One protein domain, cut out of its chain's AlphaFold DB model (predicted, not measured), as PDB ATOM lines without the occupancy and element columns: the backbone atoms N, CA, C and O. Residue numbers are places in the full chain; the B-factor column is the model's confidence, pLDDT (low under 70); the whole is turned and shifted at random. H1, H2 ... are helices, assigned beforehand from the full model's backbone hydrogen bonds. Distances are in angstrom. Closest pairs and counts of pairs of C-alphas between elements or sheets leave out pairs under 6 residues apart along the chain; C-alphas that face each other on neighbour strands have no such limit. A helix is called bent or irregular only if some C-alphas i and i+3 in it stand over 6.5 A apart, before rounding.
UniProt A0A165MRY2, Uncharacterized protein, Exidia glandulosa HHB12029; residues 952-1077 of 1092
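AT A GLANCE: This is residues 952 to 1077 of the 1092 residues of an uncharacterized protein of Exidia glandulosa HHB12029 (UniProt A0A165MRY2). Helix H2 lies in the middle, with the two other long helices packed side by side with it on different sides: H1 runs opposite to it and H4 runs its way. The short helix H3 is set off from these three near H2, while the last stretch, residues 1062 to 1077, folds back from the end of H4, and the long loop of residues 974 to 994 joins H1 to H2. The printed part has 126 residues with four named helices, in the order H1, H2, H3, H4, and no named strand. It is all helix by class, though under half of the residues, 62 of 126, are in named elements. The whole is compact, with a radius of gyration of the C-alphas of 15.4 A and spans of 42 by 36 by 29 A.

HOW THE PARTS SIT: H1, residues 959 to 973, and H2, residues 995 to 1010, form a helical hairpin and touch, their closest C-alphas being those of Cys 972 and Ala 1001, 4.3 A apart. They run opposite ways at a shallow tilt of 30 degrees. H3, residues 1021 to 1028, and H2 are near each other, with 8 pairs of C-alphas within 10 A and the closest 8.4 A apart. H4, residues 1039 to 1061, touches H2, the closest C-alphas being those of Ile 1002 and Glu 1046, 6.3 A apart. H2 and H4 run the same way at a shallow tilt of 31 degrees. H1 is apart from both H3 and H4, and H3 is apart from H4. In H1, H2 and H4 every O i to N i+4 pair is within hydrogen-bond range; in H3 it is 2 of 4.

IN THESE COORDINATES: H1 begins at C-alpha 959, at (-29.472, 25.893, -56.137), and is 20.7 A long from first to last C-alpha. H2 measures 22.1 A and begins at C-alpha 995, at (-18.711, 37.526, -28.046). H3 measures 10.4 A; it is neither bent nor irregular, but only just: C-alphas 1023 and 1026 are 6.0 A apart. H4, the longest helix with 23 residues, measures 31.8 A and ends at C-alpha 1061, at (-24.542, 48.776, -57.958).

THE WHOLE: The two C-alphas farthest apart, those of Gly 955 and Pro 1075, are 44.2 A apart. The printed part has no cut. The link from H1 to H2, 21 residues, is long; those from H2 to H3 and from H3 to H4, 10 residues each, are short. Residues 958 to 963, of which 959 to 963 belong to H1, stand free. The mean pLDDT of the printed part is 79.6; 28 residues are under 70, among them 977 to 982 and 1020 to 1037, and the mean for H3 is 60.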
ATOM      1  N   ARG A 952     -23.854  34.981 -59.421       85.94
ATOM      2  CA  ARG A 952     -24.470  34.819 -60.756       85.94
ATOM      3  C   ARG A 952     -23.613  35.399 -61.873       85.94
ATOM      4  O   ARG A 952     -23.497  34.770 -62.916       85.94
ATOM      5  N   SER A 953     -23.006  36.570 -61.669       80.88
ATOM      6  CA  SER A 953     -22.110  37.160 -62.672       80.88
ATOM      7  C   SER A 953     -20.864  36.305 -62.906       80.88
ATOM      8  O   SER A 953     -20.364  36.285 -64.021       80.88
ATOM      9  N   MET A 954     -20.419  35.564 -61.884       84.31
ATOM     10  CA  MET A 954     -19.289  34.630 -61.934       84.31
ATOM     11  C   MET A 954     -19.658  33.225 -62.441       84.31
ATOM     12  O   MET A 954     -18.789  32.363 -62.487       84.31
ATOM     13  N   GLY A 955     -20.925  32.973 -62.792       85.81
ATOM     14  CA  GLY A 955     -21.400  31.653 -63.230       85.81
ATOM     15  C   GLY A 955     -21.493  30.592 -62.123       85.81
ATOM     16  O   GLY A 955     -21.783  29.443 -62.423       85.81
ATOM     17  N   LEU A 956     -21.280  30.963 -60.855       89.56
ATOM     18  CA  LEU A 956     -21.212  30.028 -59.722       89.56
ATOM     19  C   LEU A 956     -22.572  29.735 -59.070       89.56
ATOM     20  O   LEU A 956     -22.681  28.821 -58.263       89.56
ATOM     21  N   TRP A 957     -23.609  30.530 -59.350       91.25
ATOM     22  CA  TRP A 957     -24.899  30.402 -58.662       91.25
ATOM     23  C   TRP A 957     -25.762  29.267 -59.232       91.25
ATOM     24  O   TRP A 957     -26.461  29.460 -60.229       91.25
ATOM     25  N   ASN A 958     -25.778  28.139 -58.528       91.62
ATOM     26  CA  ASN A 958     -26.766  27.063 -58.630       91.62
ATOM     27  C   ASN A 958     -27.629  26.994 -57.347       91.62
ATOM     28  O   ASN A 958     -27.493  27.833 -56.448       91.62
ATOM     29  N   ASP A 959     -28.540  26.022 -57.267       90.00
ATOM     30  CA  ASP A 959     -29.472  25.893 -56.137       90.00
ATOM     31  C   ASP A 959     -28.822  25.259 -54.887       90.00
ATOM     32  O   ASP A 959     -29.197  25.590 -53.757       90.00
ATOM     33  N   ASP A 960     -27.767  24.456 -55.060       92.44
ATOM     34  CA  ASP A 960     -26.942  23.940 -53.958       92.44
ATOM     35  C   ASP A 960     -26.191  25.078 -53.257       92.44
ATOM     36  O   ASP A 960     -26.266  25.229 -52.036       92.44
ATOM     37  N   LEU A 961     -25.542  25.960 -54.031       91.44
ATOM     38  CA  LEU A 961     -24.895  27.162 -53.510       91.44
ATOM     39  C   LEU A 961     -25.926  28.131 -52.923       91.44
ATOM     40  O   LEU A 961     -25.647  28.769 -51.913       91.44
ATOM     41  N   ALA A 962     -27.129  28.241 -53.495       89.31
ATOM     42  CA  ALA A 962     -28.198  29.028 -52.881       89.31
ATOM     43  C   ALA A 962     -28.552  28.490 -51.480       89.31
ATOM     44  O   ALA A 962     -28.698  29.274 -50.540       89.31
ATOM     45  N   SER A 963     -28.604  27.165 -51.326       90.25
ATOM     46  CA  SER A 963     -28.873  26.478 -50.060       90.25
ATOM     47  C   SER A 963     -27.723  26.635 -49.051       90.25
ATOM     48  O   SER A 963     -27.972  26.998 -47.900       90.25
ATOM     49  N   GLU A 964     -26.461  26.479 -49.479       93.56
ATOM     50  CA  GLU A 964     -25.262  26.735 -48.658       93.56
ATOM     51  C   GLU A 964     -25.241  28.187 -48.157       93.56
ATOM     52  O   GLU A 964     -25.104  28.452 -46.960       93.56
ATOM     53  N   ARG A 965     -25.456  29.154 -49.061       92.75
ATOM     54  CA  ARG A 965     -25.475  30.584 -48.724       92.75
ATOM     55  C   ARG A 965     -26.640  30.932 -47.800       92.75
ATOM     56  O   ARG A 965     -26.459  31.785 -46.935       92.75
ATOM     57  N   GLN A 966     -27.792  30.267 -47.918       90.56
ATOM     58  CA  GLN A 966     -28.927  30.448 -47.007       90.56
ATOM     59  C   GLN A 966     -28.661  29.850 -45.612       90.56
ATOM     60  O   GLN A 966     -29.069  30.439 -44.608       90.56
ATOM     61  N   ALA A 967     -27.934  28.732 -45.514       91.62
ATOM     62  CA  ALA A 967     -27.479  28.190 -44.232       91.62
ATOM     63  C   ALA A 967     -26.467  29.132 -43.552       91.62
ATOM     64  O   ALA A 967     -26.639  29.482 -42.383       91.62
ATOM     65  N   LEU A 968     -25.474  29.632 -44.302       91.69
ATOM     66  CA  LEU A 968     -24.546  30.663 -43.819       91.69
ATOM     67  C   LEU A 968     -25.287  31.933 -43.362       91.69
ATOM     68  O   LEU A 968     -24.970  32.492 -42.313       91.69
ATOM     69  N   TRP A 969     -26.315  32.358 -44.102       91.38
ATOM     70  CA  TRP A 969     -27.149  33.509 -43.751       91.38
ATOM     71  C   TRP A 969     -27.835  33.339 -42.386       91.38
ATOM     72  O   TRP A 969     -27.724  34.221 -41.531       91.38
ATOM     73  N   ARG A 970     -28.456  32.177 -42.129       90.00
ATOM     74  CA  ARG A 970     -29.038  31.856 -40.812       90.00
ATOM     75  C   ARG A 970     -27.993  31.871 -39.694       90.00
ATOM     76  O   ARG A 970     -28.264  32.400 -38.624       90.00
ATOM     77  N   THR A 971     -26.774  31.378 -39.928       90.00
ATOM     78  CA  THR A 971     -25.714  31.428 -38.896       90.00
ATOM     79  C   THR A 971     -25.221  32.845 -38.568       90.00
ATOM     80  O   THR A 971     -24.724  33.070 -37.467       90.00
ATOM     81  N   CYS A 972     -25.383  33.818 -39.471       90.19
ATOM     82  CA  CYS A 972     -25.034  35.220 -39.215       90.19
ATOM     83  C   CYS A 972     -26.143  35.998 -38.487       90.19
ATOM     84  O   CYS A 972     -25.849  36.788 -37.588       90.19
ATOM     85  N   TRP A 973     -27.408  35.796 -38.874       88.56
ATOM     86  CA  TRP A 973     -28.532  36.647 -38.448       88.56
ATOM     87  C   TRP A 973     -29.656  35.926 -37.684       88.56
ATOM     88  O   TRP A 973     -30.571  36.590 -37.205       88.56
ATOM     89  N   GLY A 974     -29.559  34.607 -37.502       87.25
ATOM     90  CA  GLY A 974     -30.601  33.755 -36.923       87.25
ATOM     91  C   GLY A 974     -31.645  33.310 -37.953       87.25
ATOM     92  O   GLY A 974     -31.550  33.619 -39.143       87.25
ATOM     93  N   ASP A 975     -32.682  32.610 -37.488       79.88
ATOM     94  CA  ASP A 975     -33.841  32.231 -38.317       79.88
ATOM     95  C   ASP A 975     -34.715  33.437 -38.717       79.88
ATOM     96  O   ASP A 975     -35.559  33.345 -39.611       79.88
ATOM     97  N   GLU A 976     -34.440  34.603 -38.126       70.56
ATOM     98  CA  GLU A 976     -34.914  35.939 -38.505       70.56
ATOM     99  C   GLU A 976     -34.285  36.406 -39.835       70.56
ATOM    100  O   GLU A 976     -33.567  37.405 -39.938       70.56
ATOM    101  N   TRP A 977     -34.579  35.634 -40.880       65.06
ATOM    102  CA  TRP A 977     -33.984  35.639 -42.215       65.06
ATOM    103  C   TRP A 977     -33.857  36.996 -42.916       65.06
ATOM    104  O   TRP A 977     -33.004  37.138 -43.791       65.06
ATOM    105  N   LEU A 978     -34.669  37.994 -42.557       69.06
ATOM    106  CA  LEU A 978     -34.728  39.282 -43.258       69.06
ATOM    107  C   LEU A 978     -35.046  40.489 -42.372       69.06
ATOM    108  O   LEU A 978     -34.533  41.575 -42.638       69.06
ATOM    109  N   ILE A 979     -35.859  40.306 -41.331       69.25
ATOM    110  CA  ILE A 979     -36.290  41.359 -40.409       69.25
ATOM    111  C   ILE A 979     -35.923  40.913 -38.992       69.25
ATOM    112  O   ILE A 979     -36.328  39.808 -38.624       69.25
ATOM    113  N   PRO A 980     -35.188  41.716 -38.201       67.75
ATOM    114  CA  PRO A 980     -35.015  41.445 -36.777       67.75
ATOM    115  C   PRO A 980     -36.385  41.472 -36.095       67.75
ATOM    116  O   PRO A 980     -37.110  42.442 -36.275       67.75
ATOM    117  N   SER A 981     -36.744  40.470 -35.295       67.31
ATOM    118  CA  SER A 981     -38.034  40.442 -34.582       67.31
ATOM    119  C   SER A 981     -38.085  41.398 -33.383       67.31
ATOM    120  O   SER A 981     -39.111  41.511 -32.717       67.31
ATOM    121  N   GLY A 982     -36.943  41.998 -33.030       66.56
ATOM    122  CA  GLY A 982     -36.700  42.669 -31.752       66.56
ATOM    123  C   GLY A 982     -36.543  41.702 -30.570       66.56
ATOM    124  O   GLY A 982     -35.781  41.991 -29.649       66.56
ATOM    125  N   ASN A 983     -37.211  40.546 -30.606       72.25
ATOM    126  CA  ASN A 983     -37.272  39.588 -29.504       72.25
ATOM    127  C   ASN A 983     -36.017  38.713 -29.375       72.25
ATOM    128  O   ASN A 983     -35.740  38.220 -28.282       72.25
ATOM    129  N   THR A 984     -35.230  38.546 -30.444       77.19
ATOM    130  CA  THR A 984     -33.884  37.962 -30.352       77.19
ATOM    131  C   THR A 984     -32.832  38.928 -30.883       77.19
ATOM    132  O   THR A 984     -33.045  39.616 -31.881       77.19
ATOM    133  N   THR A 985     -31.675  38.988 -30.216       79.19
ATOM    134  CA  THR A 985     -30.500  39.675 -30.763       79.19
ATOM    135  C   THR A 985     -29.870  38.778 -31.837       79.19
ATOM    136  O   THR A 985     -29.494  37.632 -31.534       79.19
ATOM    137  N   PRO A 986     -29.739  39.254 -33.091       82.81
ATOM    138  CA  PRO A 986     -29.076  38.507 -34.156       82.81
ATOM    139  C   PRO A 986     -27.616  38.200 -33.775       82.81
ATOM    140  O   PRO A 986     -26.955  39.099 -33.259       82.81
ATOM    141  N   PRO A 987     -27.072  36.999 -34.063       86.50
ATOM    142  CA  PRO A 987     -25.718  36.596 -33.664       86.50
ATOM    143  C   PRO A 987     -24.625  37.634 -33.962       86.50
ATOM    144  O   PRO A 987     -23.781  37.911 -33.117       86.50
ATOM    145  N   LEU A 988     -24.665  38.259 -35.143       85.06
ATOM    146  CA  LEU A 988     -23.712  39.295 -35.563       85.06
ATOM    147  C   LEU A 988     -23.757  40.583 -34.712       85.06
ATOM    148  O   LEU A 988     -22.785  41.334 -34.681       85.06
ATOM    149  N   LEU A 989     -24.879  40.839 -34.039       82.19
ATOM    150  CA  LEU A 989     -25.149  42.040 -33.246       82.19
ATOM    151  C   LEU A 989     -25.089  41.793 -31.734       82.19
ATOM    152  O   LEU A 989     -25.336  42.724 -30.972       82.19
ATOM    153  N   ASP A 990     -24.752  40.577 -31.294       81.19
ATOM    154  CA  ASP A 990     -24.567  40.287 -29.874       81.19
ATOM    155  C   ASP A 990     -23.495  41.205 -29.263       81.19
ATOM    156  O   ASP A 990     -22.367  41.333 -29.761       81.19
ATOM    157  N   GLU A 991     -23.856  41.831 -28.147       74.88
ATOM    158  CA  GLU A 991     -22.923  42.536 -27.273       74.88
ATOM    159  C   GLU A 991     -22.335  41.567 -26.230       74.88
ATOM    160  O   GLU A 991     -22.724  40.399 -26.112       74.88
ATOM    161  N   THR A 992     -21.338  42.025 -25.471       64.81
ATOM    162  CA  THR A 992     -20.740  41.229 -24.388       64.81
ATOM    163  C   THR A 992     -21.798  40.856 -23.339       64.81
ATOM    164  O   THR A 992     -22.535  41.746 -22.914       64.81
ATOM    165  N   PRO A 993     -21.867  39.592 -22.874       60.31
ATOM    166  CA  PRO A 993     -20.801  38.584 -22.916       60.31
ATOM    167  C   PRO A 993     -20.817  37.613 -24.112       60.31
ATOM    168  O   PRO A 993     -19.897  36.807 -24.218       60.31
ATOM    169  N   ASN A 994     -21.776  37.674 -25.042       75.19
ATOM    170  CA  ASN A 994     -21.951  36.659 -26.103       75.19
ATOM    171  C   ASN A 994     -20.956  36.779 -27.285       75.19
ATOM    172  O   ASN A 994     -21.254  36.405 -28.422       75.19
ATOM    173  N   TYR A 995     -19.731  37.250 -27.026       75.00
ATOM    174  CA  TYR A 995     -18.711  37.526 -28.046       75.00
ATOM    175  C   TYR A 995     -18.333  36.294 -28.888       75.00
ATOM    176  O   TYR A 995     -17.959  36.447 -30.047       75.00
ATOM    177  N   VAL A 996     -18.471  35.076 -28.349       81.50
ATOM    178  CA  VAL A 996     -18.239  33.822 -29.088       81.50
ATOM    179  C   VAL A 996     -19.275  33.635 -30.204       81.50
ATOM    180  O   VAL A 996     -18.900  33.344 -31.340       81.50
ATOM    181  N   ARG A 997     -20.567  33.859 -29.916       84.69
ATOM    182  CA  ARG A 997     -21.675  33.754 -30.890       84.69
ATOM    183  C   ARG A 997     -21.509  34.786 -32.011       84.69
ATOM    184  O   ARG A 997     -21.612  34.431 -33.187       84.69
ATOM    185  N   ARG A 998     -21.109  36.015 -31.662       86.38
ATOM    186  CA  ARG A 998     -20.727  37.056 -32.631       86.38
ATOM    187  C   ARG A 998     -19.464  36.723 -33.424       86.38
ATOM    188  O   ARG A 998     -19.440  36.950 -34.629       86.38
ATOM    189  N   GLY A 999     -18.439  36.155 -32.792       85.19
ATOM    190  CA  GLY A 999     -17.221  35.701 -33.465       85.19
ATOM    191  C   GLY A 999     -17.537  34.699 -34.575       85.19
ATOM    192  O   GLY A 999     -17.145  34.908 -35.723       85.19
ATOM    193  N   TRP A1000     -18.340  33.673 -34.273       86.00
ATOM    194  CA  TRP A1000     -18.856  32.747 -35.286       86.00
ATOM    195  C   TRP A1000     -19.662  33.470 -36.372       86.00
ATOM    196  O   TRP A1000     -19.390  33.268 -37.553       86.00
ATOM    197  N   ALA A1001     -20.576  34.376 -36.017       89.81
ATOM    198  CA  ALA A1001     -21.351  35.139 -36.998       89.81
ATOM    199  C   ALA A1001     -20.469  35.945 -37.977       89.81
ATOM    200  O   ALA A1001     -20.714  35.908 -39.184       89.81
ATOM    201  N   ILE A1002     -19.406  36.600 -37.489       89.56
ATOM    202  CA  ILE A1002     -18.404  37.316 -38.305       89.56
ATOM    203  C   ILE A1002     -17.644  36.344 -39.225       89.56
ATOM    204  O   ILE A1002     -17.354  36.673 -40.373       89.56
ATOM    205  N   LEU A1003     -17.353  35.123 -38.772       87.62
ATOM    206  CA  LEU A1003     -16.653  34.101 -39.561       87.62
ATOM    207  C   LEU A1003     -17.543  33.464 -40.641       87.62
ATOM    208  O   LEU A1003     -17.070  33.172 -41.742       87.62
ATOM    209  N   HIS A1004     -18.835  33.283 -40.373       90.81
ATOM    210  CA  HIS A1004     -19.810  32.879 -41.387       90.81
ATOM    211  C   HIS A1004     -20.088  34.017 -42.387       90.81
ATOM    212  O   HIS A1004     -20.195  33.771 -43.588       90.81
ATOM    213  N   LEU A1005     -20.060  35.273 -41.931       91.44
ATOM    214  CA  LEU A1005     -20.130  36.454 -42.790       91.44
ATOM    215  C   LEU A1005     -18.879  36.576 -43.677       91.44
ATOM    216  O   LEU A1005     -18.984  36.897 -44.861       91.44
ATOM    217  N   TYR A1006     -17.703  36.238 -43.142       90.50
ATOM    218  CA  TYR A1006     -16.476  36.118 -43.923       90.50
ATOM    219  C   TYR A1006     -16.633  35.072 -45.038       90.50
ATOM    220  O   TYR A1006     -16.343  35.373 -46.194       90.50
ATOM    221  N   LYS A1007     -17.175  33.879 -44.735       90.75
ATOM    222  CA  LYS A1007     -17.486  32.848 -45.752       90.75
ATOM    223  C   LYS A1007     -18.449  33.364 -46.835       90.75
ATOM    224  O   LYS A1007     -18.233  33.097 -48.024       90.75
ATOM    225  N   LEU A1008     -19.467  34.145 -46.452       91.62
ATOM    226  CA  LEU A1008     -20.377  34.793 -47.404       91.62
ATOM    227  C   LEU A1008     -19.622  35.716 -48.372       91.62
ATOM    228  O   LEU A1008     -19.815  35.576 -49.580       91.62
ATOM    229  N   VAL A1009     -18.729  36.587 -47.881       92.06
ATOM    230  CA  VAL A1009     -17.987  37.528 -48.748       92.06
ATOM    231  C   VAL A1009     -16.788  36.910 -49.476       92.06
ATOM    232  O   VAL A1009     -16.416  37.407 -50.531       92.06
ATOM    233  N   THR A1010     -16.204  35.798 -49.003       86.81
ATOM    234  CA  THR A1010     -15.069  35.149 -49.702       86.81
ATOM    235  C   THR A1010     -15.387  34.637 -51.104       86.81
ATOM    236  O   THR A1010     -14.468  34.445 -51.893       86.81
ATOM    237  N   GLY A1011     -16.668  34.452 -51.439       85.56
ATOM    238  CA  GLY A1011     -17.096  34.101 -52.795       85.56
ATOM    239  C   GLY A1011     -17.061  35.267 -53.791       85.56
ATOM    240  O   GLY A1011     -17.510  35.099 -54.921       85.56
ATOM    241  N   TRP A1012     -16.616  36.462 -53.383       92.25
ATOM    242  CA  TRP A1012     -16.646  37.677 -54.202       92.25
ATOM    243  C   TRP A1012     -15.254  38.033 -54.776       92.25
ATOM    244  O   TRP A1012     -14.230  37.612 -54.237       92.25
ATOM    245  N   PRO A1013     -15.164  38.821 -55.868       83.81
ATOM    246  CA  PRO A1013     -13.879  39.242 -56.436       83.81
ATOM    247  C   PRO A1013     -13.064  40.160 -55.509       83.81
ATOM    248  O   PRO A1013     -13.627  41.015 -54.831       83.81
ATOM    249  N   ARG A1014     -11.726  40.075 -55.581       79.25
ATOM    250  CA  ARG A1014     -10.748  40.872 -54.794       79.25
ATOM    251  C   ARG A1014     -10.796  40.645 -53.276       79.25
ATOM    252  O   ARG A1014     -10.542  41.559 -52.489       79.25
ATOM    253  N   THR A1015     -11.095  39.424 -52.849       82.12
ATOM    254  CA  THR A1015     -11.076  39.018 -51.434       82.12
ATOM    255  C   THR A1015      -9.671  38.958 -50.824       82.12
ATOM    256  O   THR A1015      -9.540  38.982 -49.605       82.12
ATOM    257  N   GLU A1016      -8.619  39.014 -51.648       75.94
ATOM    258  CA  GLU A1016      -7.212  39.232 -51.257       75.94
ATOM    259  C   GLU A1016      -7.002  40.463 -50.355       75.94
ATOM    260  O   GLU A1016      -6.119  40.460 -49.501       75.94
ATOM    261  N   GLY A1017      -7.815  41.513 -50.532       69.12
ATOM    262  CA  GLY A1017      -7.766  42.731 -49.716       69.12
ATOM    263  C   GLY A1017      -8.482  42.626 -48.364       69.12
ATOM    264  O   GLY A1017      -8.463  43.588 -47.595       69.12
ATOM    265  N   VAL A1018      -9.133  41.494 -48.069       77.56
ATOM    266  CA  VAL A1018      -9.739  41.222 -46.758       77.56
ATOM    267  C   VAL A1018      -8.703  40.526 -45.880       77.56
ATOM    268  O   VAL A1018      -8.016  39.616 -46.345       77.56
ATOM    269  N   ALA A1019      -8.592  40.931 -44.609       73.06
ATOM    270  CA  ALA A1019      -7.613  40.391 -43.662       73.06
ATOM    271  C   ALA A1019      -7.576  38.850 -43.717       73.06
ATOM    272  O   ALA A1019      -8.608  38.190 -43.576       73.06
ATOM    273  N   SER A1020      -6.401  38.285 -44.028       61.28
ATOM    274  CA  SER A1020      -6.359  36.962 -44.665       61.28
ATOM    275  C   SER A1020      -6.902  35.851 -43.765       61.28
ATOM    276  O   SER A1020      -6.492  35.707 -42.609       61.28
ATOM    277  N   GLN A1021      -7.763  35.002 -44.334       56.88
ATOM    278  CA  GLN A1021      -8.403  33.898 -43.621       56.88
ATOM    279  C   GLN A1021      -7.408  32.993 -42.881       56.88
ATOM    280  O   GLN A1021      -7.728  32.479 -41.814       56.88
ATOM    281  N   ARG A1022      -6.199  32.808 -43.434       61.53
ATOM    282  CA  ARG A1022      -5.193  31.842 -42.960       61.53
ATOM    283  C   ARG A1022      -4.788  32.048 -41.496       61.53
ATOM    284  O   ARG A1022      -4.475  31.059 -40.838       61.53
ATOM    285  N   THR A1023      -4.834  33.275 -40.978       63.84
ATOM    286  CA  THR A1023      -4.555  33.579 -39.560       63.84
ATOM    287  C   THR A1023      -5.702  33.149 -38.635       63.84
ATOM    288  O   THR A1023      -5.472  32.795 -37.483       63.84
ATOM    289  N   TYR A1024      -6.937  33.131 -39.143       64.00
ATOM    290  CA  TYR A1024      -8.151  32.829 -38.380       64.00
ATOM    291  C   TYR A1024      -8.560  31.351 -38.498       64.00
ATOM    292  O   TYR A1024      -8.796  30.692 -37.487       64.00
ATOM    293  N   THR A1025      -8.615  30.780 -39.708       58.47
ATOM    294  CA  THR A1025      -9.072  29.389 -39.906       58.47
ATOM    295  C   THR A1025      -8.068  28.332 -39.478       58.47
ATOM    296  O   THR A1025      -8.500  27.239 -39.120       58.47
ATOM    297  N   ARG A1026      -6.759  28.625 -39.443       63.66
ATOM    298  CA  ARG A1026      -5.777  27.722 -38.808       63.66
ATOM    299  C   ARG A1026      -6.083  27.507 -37.327       63.66
ATOM    300  O   ARG A1026      -5.919  26.397 -36.838       63.66
ATOM    301  N   SER A1027      -6.566  28.548 -36.659       56.09
ATOM    302  CA  SER A1027      -6.967  28.508 -35.258       56.09
ATOM    303  C   SER A1027      -8.289  27.761 -35.078       56.09
ATOM    304  O   SER A1027      -8.342  26.772 -34.360       56.09
ATOM    305  N   LEU A1028      -9.334  28.156 -35.814       54.94
ATOM    306  CA  LEU A1028     -10.674  27.551 -35.709       54.94
ATOM    307  C   LEU A1028     -10.717  26.065 -36.095       54.94
ATOM    308  O   LEU A1028     -11.538  25.322 -35.569       54.94
ATOM    309  N   ARG A1029      -9.831  25.606 -36.993       56.94
ATOM    310  CA  ARG A1029      -9.711  24.178 -37.341       56.94
ATOM    311  C   ARG A1029      -9.212  23.298 -36.186       56.94
ATOM    312  O   ARG A1029      -9.310  22.086 -36.310       56.94
ATOM    313  N   ARG A1030      -8.702  23.871 -35.087       58.91
ATOM    314  CA  ARG A1030      -8.288  23.132 -33.879       58.91
ATOM    315  C   ARG A1030      -9.403  22.993 -32.828       58.91
ATOM    316  O   ARG A1030      -9.121  22.582 -31.709       58.91
ATOM    317  N   GLY A1031     -10.648  23.355 -33.150       49.38
ATOM    318  CA  GLY A1031     -11.821  23.214 -32.269       49.38
ATOM    319  C   GLY A1031     -11.896  24.237 -31.128       49.38
ATOM    320  O   GLY A1031     -12.977  24.733 -30.816       49.38
ATOM    321  N   SER A1032     -10.759  24.624 -30.554       55.09
ATOM    322  CA  SER A1032     -10.649  25.740 -29.618       55.09
ATOM    323  C   SER A1032     -10.782  27.097 -30.323       55.09
ATOM    324  O   SER A1032     -10.294  27.306 -31.438       55.09
ATOM    325  N   LEU A1033     -11.394  28.077 -29.644       54.88
ATOM    326  CA  LEU A1033     -11.073  29.474 -29.946       54.88
ATOM    327  C   LEU A1033      -9.589  29.677 -29.603       54.88
ATOM    328  O   LEU A1033      -9.174  29.247 -28.524       54.88
ATOM    329  N   PRO A1034      -8.779  30.335 -30.455       53.69
ATOM    330  CA  PRO A1034      -7.389  30.570 -30.100       53.69
ATOM    331  C   PRO A1034      -7.318  31.439 -28.837       53.69
ATOM    332  O   PRO A1034      -8.051  32.437 -28.763       53.69
ATOM    333  N   PRO A1035      -6.420  31.131 -27.882       52.88
ATOM    334  CA  PRO A1035      -6.102  32.032 -26.780       52.88
ATOM    335  C   PRO A1035      -5.481  33.306 -27.370       52.88
ATOM    336  O   PRO A1035      -4.294  33.363 -27.674       52.88
ATOM    337  N   GLY A1036      -6.331  34.300 -27.637       54.59
ATOM    338  CA  GLY A1036      -5.983  35.451 -28.471       54.59
ATOM    339  C   GLY A1036      -7.080  35.957 -29.418       54.59
ATOM    340  O   GLY A1036      -6.883  37.034 -29.979       54.59
ATOM    341  N   LEU A1037      -8.236  35.279 -29.572       61.72
ATOM    342  CA  LEU A1037      -9.398  35.825 -30.310       61.72
ATOM    343  C   LEU A1037     -10.095  36.958 -29.528       61.72
ATOM    344  O   LEU A1037     -11.250  36.863 -29.116       61.72
ATOM    345  N   ASN A1038      -9.359  38.035 -29.285       70.38
ATOM    346  CA  ASN A1038      -9.828  39.197 -28.554       70.38
ATOM    347  C   ASN A1038     -10.810  40.037 -29.399       70.38
ATOM    348  O   ASN A1038     -10.892  39.918 -30.628       70.38
ATOM    349  N   LEU A1039     -11.543  40.923 -28.721       69.62
ATOM    350  CA  LEU A1039     -12.589  41.745 -29.329       69.62
ATOM    351  C   LEU A1039     -12.059  42.690 -30.427       69.62
ATOM    352  O   LEU A1039     -12.761  42.925 -31.408       69.62
ATOM    353  N   ALA A1040     -10.823  43.190 -30.305       78.75
ATOM    354  CA  ALA A1040     -10.219  44.062 -31.314       78.75
ATOM    355  C   ALA A1040      -9.889  43.289 -32.599       78.75
ATOM    356  O   ALA A1040     -10.229  43.747 -33.684       78.75
ATOM    357  N   THR A1041      -9.340  42.078 -32.489       77.62
ATOM    358  CA  THR A1041      -9.073  41.191 -33.635       77.62
ATOM    359  C   THR A1041     -10.368  40.794 -34.366       77.62
ATOM    360  O   THR A1041     -10.413  40.809 -35.595       77.62
ATOM    361  N   CYS A1042     -11.470  40.550 -33.644       79.62
ATOM    362  CA  CYS A1042     -12.790  40.404 -34.279       79.62
ATOM    363  C   CYS A1042     -13.252  41.697 -34.979       79.62
ATOM    364  O   CYS A1042     -13.744  41.637 -36.105       79.62
ATOM    365  N   GLY A1043     -13.052  42.861 -34.352       84.06
ATOM    366  CA  GLY A1043     -13.390  44.172 -34.916       84.06
ATOM    367  C   GLY A1043     -12.570  44.559 -36.155       84.06
ATOM    368  O   GLY A1043     -13.099  45.197 -37.064       84.06
ATOM    369  N   GLU A1044     -11.305  44.143 -36.244       84.12
ATOM    370  CA  GLU A1044     -10.463  44.302 -37.436       84.12
ATOM    371  C   GLU A1044     -10.996  43.477 -38.612       84.12
ATOM    372  O   GLU A1044     -11.147  44.006 -39.718       84.12
ATOM    373  N   LEU A1045     -11.333  42.203 -38.373       84.62
ATOM    374  CA  LEU A1045     -11.930  41.329 -39.382       84.62
ATOM    375  C   LEU A1045     -13.296  41.861 -39.842       84.62
ATOM    376  O   LEU A1045     -13.537  41.973 -41.042       84.62
ATOM    377  N   GLU A1046     -14.154  42.255 -38.900       87.94
ATOM    378  CA  GLU A1046     -15.460  42.864 -39.170       87.94
ATOM    379  C   GLU A1046     -15.316  44.160 -39.998       87.94
ATOM    380  O   GLU A1046     -15.949  44.311 -41.043       87.94
ATOM    381  N   SER A1047     -14.412  45.064 -39.607       87.06
ATOM    382  CA  SER A1047     -14.091  46.295 -40.349       87.06
ATOM    383  C   SER A1047     -13.568  46.007 -41.762       87.06
ATOM    384  O   SER A1047     -13.935  46.688 -42.721       87.06
ATOM    385  N   SER A1048     -12.753  44.960 -41.925       86.94
ATOM    386  CA  SER A1048     -12.253  44.508 -43.226       86.94
ATOM    387  C   SER A1048     -13.383  43.979 -44.124       86.94
ATOM    388  O   SER A1048     -13.462  44.353 -45.298       86.94
ATOM    389  N   ILE A1049     -14.317  43.203 -43.563       90.69
ATOM    390  CA  ILE A1049     -15.533  42.741 -44.251       90.69
ATOM    391  C   ILE A1049     -16.419  43.930 -44.650       90.69
ATOM    392  O   ILE A1049     -16.880  43.978 -45.790       90.69
ATOM    393  N   TRP A1050     -16.621  44.926 -43.778       90.25
ATOM    394  CA  TRP A1050     -17.426  46.114 -44.100       90.25
ATOM    395  C   TRP A1050     -16.802  46.997 -45.183       90.25
ATOM    396  O   TRP A1050     -17.525  47.463 -46.068       90.25
ATOM    397  N   LYS A1051     -15.473  47.161 -45.191       87.94
ATOM    398  CA  LYS A1051     -14.741  47.817 -46.291       87.94
ATOM    399  C   LYS A1051     -14.937  47.077 -47.614       87.94
ATOM    400  O   LYS A1051     -15.259  47.702 -48.625       87.94
ATOM    401  N   HIS A1052     -14.795  45.752 -47.603       89.75
ATOM    402  CA  HIS A1052     -14.946  44.921 -48.795       89.75
ATOM    403  C   HIS A1052     -16.389  44.891 -49.315       89.75
ATOM    404  O   HIS A1052     -16.610  45.087 -50.507       89.75
ATOM    405  N   TYR A1053     -17.384  44.743 -48.435       92.75
ATOM    406  CA  TYR A1053     -18.797  44.883 -48.789       92.75
ATOM    407  C   TYR A1053     -19.093  46.249 -49.404       92.75
ATOM    408  O   TYR A1053     -19.730  46.308 -50.452       92.75
ATOM    409  N   ALA A1054     -18.585  47.339 -48.826       89.12
ATOM    410  CA  ALA A1054     -18.826  48.668 -49.368       89.12
ATOM    411  C   ALA A1054     -18.206  48.865 -50.761       89.12
ATOM    412  O   ALA A1054     -18.882  49.361 -51.664       89.12
ATOM    413  N   GLN A1055     -16.952  48.440 -50.954       86.62
ATOM    414  CA  GLN A1055     -16.282  48.482 -52.254       86.62
ATOM    415  C   GLN A1055     -17.019  47.623 -53.290       86.62
ATOM    416  O   GLN A1055     -17.320  48.106 -54.377       86.62
ATOM    417  N   THR A1056     -17.346  46.373 -52.958       87.69
ATOM    418  CA  THR A1056     -18.000  45.433 -53.880       87.69
ATOM    419  C   THR A1056     -19.443  45.859 -54.187       87.69
ATOM    420  O   THR A1056     -19.874  45.773 -55.337       87.69
ATOM    421  N   PHE A1057     -20.173  46.438 -53.227       87.62
ATOM    422  CA  PHE A1057     -21.490  47.030 -53.478       87.62
ATOM    423  C   PHE A1057     -21.407  48.244 -54.416       87.62
ATOM    424  O   PHE A1057     -22.201  48.337 -55.352       87.62
ATOM    425  N   MET A1058     -20.433  49.142 -54.232       82.00
ATOM    426  CA  MET A1058     -20.236  50.290 -55.130       82.00
ATOM    427  C   MET A1058     -19.739  49.878 -56.523       82.00
ATOM    428  O   MET A1058     -20.198  50.449 -57.512       82.00
ATOM    429  N   ASP A1059     -18.873  48.867 -56.627       78.00
ATOM    430  CA  ASP A1059     -18.393  48.321 -57.904       78.00
ATOM    431  C   ASP A1059     -19.528  47.719 -58.741       78.00
ATOM    432  O   ASP A1059     -19.578  47.941 -59.951       78.00
ATOM    433  N   TYR A1060     -20.455  46.996 -58.105       77.50
ATOM    434  CA  TYR A1060     -21.611  46.414 -58.787       77.50
ATOM    435  C   TYR A1060     -22.728  47.449 -58.977       77.50
ATOM    436  O   TYR A1060     -23.042  47.815 -60.107       77.50
ATOM    437  N   PHE A1061     -23.331  47.949 -57.895       74.19
ATOM    438  CA  PHE A1061     -24.542  48.776 -57.958       74.19
ATOM    439  C   PHE A1061     -24.292  50.246 -58.310       74.19
ATOM    440  O   PHE A1061     -25.212  50.912 -58.784       74.19
ATOM    441  N   GLY A1062     -23.088  50.781 -58.083       71.56
ATOM    442  CA  GLY A1062     -22.802  52.204 -58.302       71.56
ATOM    443  C   GLY A1062     -23.490  53.164 -57.330       71.56
ATOM    444  O   GLY A1062     -23.584  54.352 -57.624       71.56
ATOM    445  N   LEU A1063     -23.995  52.654 -56.207       74.69
ATOM    446  CA  LEU A1063     -24.711  53.400 -55.175       74.69
ATOM    447  C   LEU A1063     -24.005  53.221 -53.831       74.69
ATOM    448  O   LEU A1063     -23.365  52.194 -53.603       74.69
ATOM    449  N   LEU A1064     -24.158  54.188 -52.924       78.56
ATOM    450  CA  LEU A1064     -23.669  54.042 -51.553       78.56
ATOM    451  C   LEU A1064     -24.394  52.858 -50.871       78.56
ATOM    452  O   LEU A1064     -25.629  52.832 -50.895       78.56
ATOM    453  N   PRO A1065     -23.674  51.899 -50.261       85.56
ATOM    454  CA  PRO A1065     -24.286  50.809 -49.511       85.56
ATOM    455  C   PRO A1065     -25.013  51.332 -48.274       85.56
ATOM    456  O   PRO A1065     -24.584  52.292 -47.626       85.56
ATOM    457  N   THR A1066     -26.056  50.620 -47.864       86.44
ATOM    458  CA  THR A1066     -26.493  50.655 -46.468       86.44
ATOM    459  C   THR A1066     -25.490  49.837 -45.668       86.44
ATOM    460  O   THR A1066     -25.339  48.644 -45.925       86.44
ATOM    461  N   LEU A1067     -24.787  50.476 -44.734       85.12
ATOM    462  CA  LEU A1067     -23.989  49.774 -43.729       85.12
ATOM    463  C   LEU A1067     -24.885  49.363 -42.548       85.12
ATOM    464  O   LEU A1067     -25.813  50.118 -42.226       85.12
ATOM    465  N   PRO A1068     -24.582  48.257 -41.847       82.44
ATOM    466  CA  PRO A1068     -25.214  47.946 -40.567       82.44
ATOM    467  C   PRO A1068     -24.950  49.047 -39.528       82.44
ATOM    468  O   PRO A1068     -24.160  49.975 -39.742       82.44
ATOM    469  N   SER A1069     -25.643  48.968 -38.400       81.75
ATOM    470  CA  SER A1069     -25.480  49.869 -37.254       81.75
ATOM    471  C   SER A1069     -25.720  49.113 -35.958       81.75
ATOM    472  O   SER A1069     -26.571  48.225 -35.932       81.75
ATOM    473  N   THR A1070     -25.027  49.516 -34.891       81.75
ATOM    474  CA  THR A1070     -25.302  49.074 -33.518       81.75
ATOM    475  C   THR A1070     -26.797  49.162 -33.228       81.75
ATOM    476  O   THR A1070     -27.436  50.162 -33.569       81.75
ATOM    477  N   MET A1071     -27.353  48.106 -32.637       83.00
ATOM    478  CA  MET A1071     -28.767  48.056 -32.284       83.00
ATOM    479  C   MET A1071     -29.041  49.059 -31.151       83.00
ATOM    480  O   MET A1071     -28.361  49.003 -30.126       83.00
ATOM    481  N   PRO A1072     -29.994  49.998 -31.296       86.12
ATOM    482  CA  PRO A1072     -30.400  50.844 -30.183       86.12
ATOM    483  C   PRO A1072     -31.120  49.990 -29.125       86.12
ATOM    484  O   PRO A1072     -31.729  48.978 -29.489       86.12
ATOM    485  N   PRO A1073     -31.122  50.394 -27.839       85.62
ATOM    486  CA  PRO A1073     -31.845  49.681 -26.789       85.62
ATOM    487  C   PRO A1073     -33.297  49.414 -27.204       85.62
ATOM    488  O   PRO A1073     -34.038  50.355 -27.497       85.62
ATOM    489  N   ASN A1074     -33.680  48.137 -27.277       86.38
ATOM    490  CA  ASN A1074     -34.981  47.734 -27.798       86.38
ATOM    491  C   ASN A1074     -36.109  48.237 -26.867       86.38
ATOM    492  O   ASN A1074     -36.177  47.777 -25.728       86.38
ATOM    493  N   PRO A1075     -37.014  49.133 -27.316       88.62
ATOM    494  CA  PRO A1075     -38.122  49.615 -26.491       88.62
ATOM    495  C   PRO A1075     -39.213  48.552 -26.270       88.62
ATOM    496  O   PRO A1075     -40.040  48.714 -25.378       88.62
ATOM    497  N   PHE A1076     -39.214  47.476 -27.066       85.88
ATOM    498  CA  PHE A1076     -40.130  46.337 -26.959       85.88
ATOM    499  C   PHE A1076     -39.623  45.228 -26.046       85.88
ATOM    500  O   PHE A1076     -40.421  44.397 -25.612       85.88
ATOM    501  N   ALA A1077     -38.321  45.214 -25.737       82.69
ATOM    502  CA  ALA A1077     -37.777  44.302 -24.749       82.69
ATOM    503  C   ALA A1077     -38.455  44.615 -23.417       82.69
ATOM    504  O   ALA A1077     -38.198  45.650 -22.795       82.69
TER     505      ALA A1077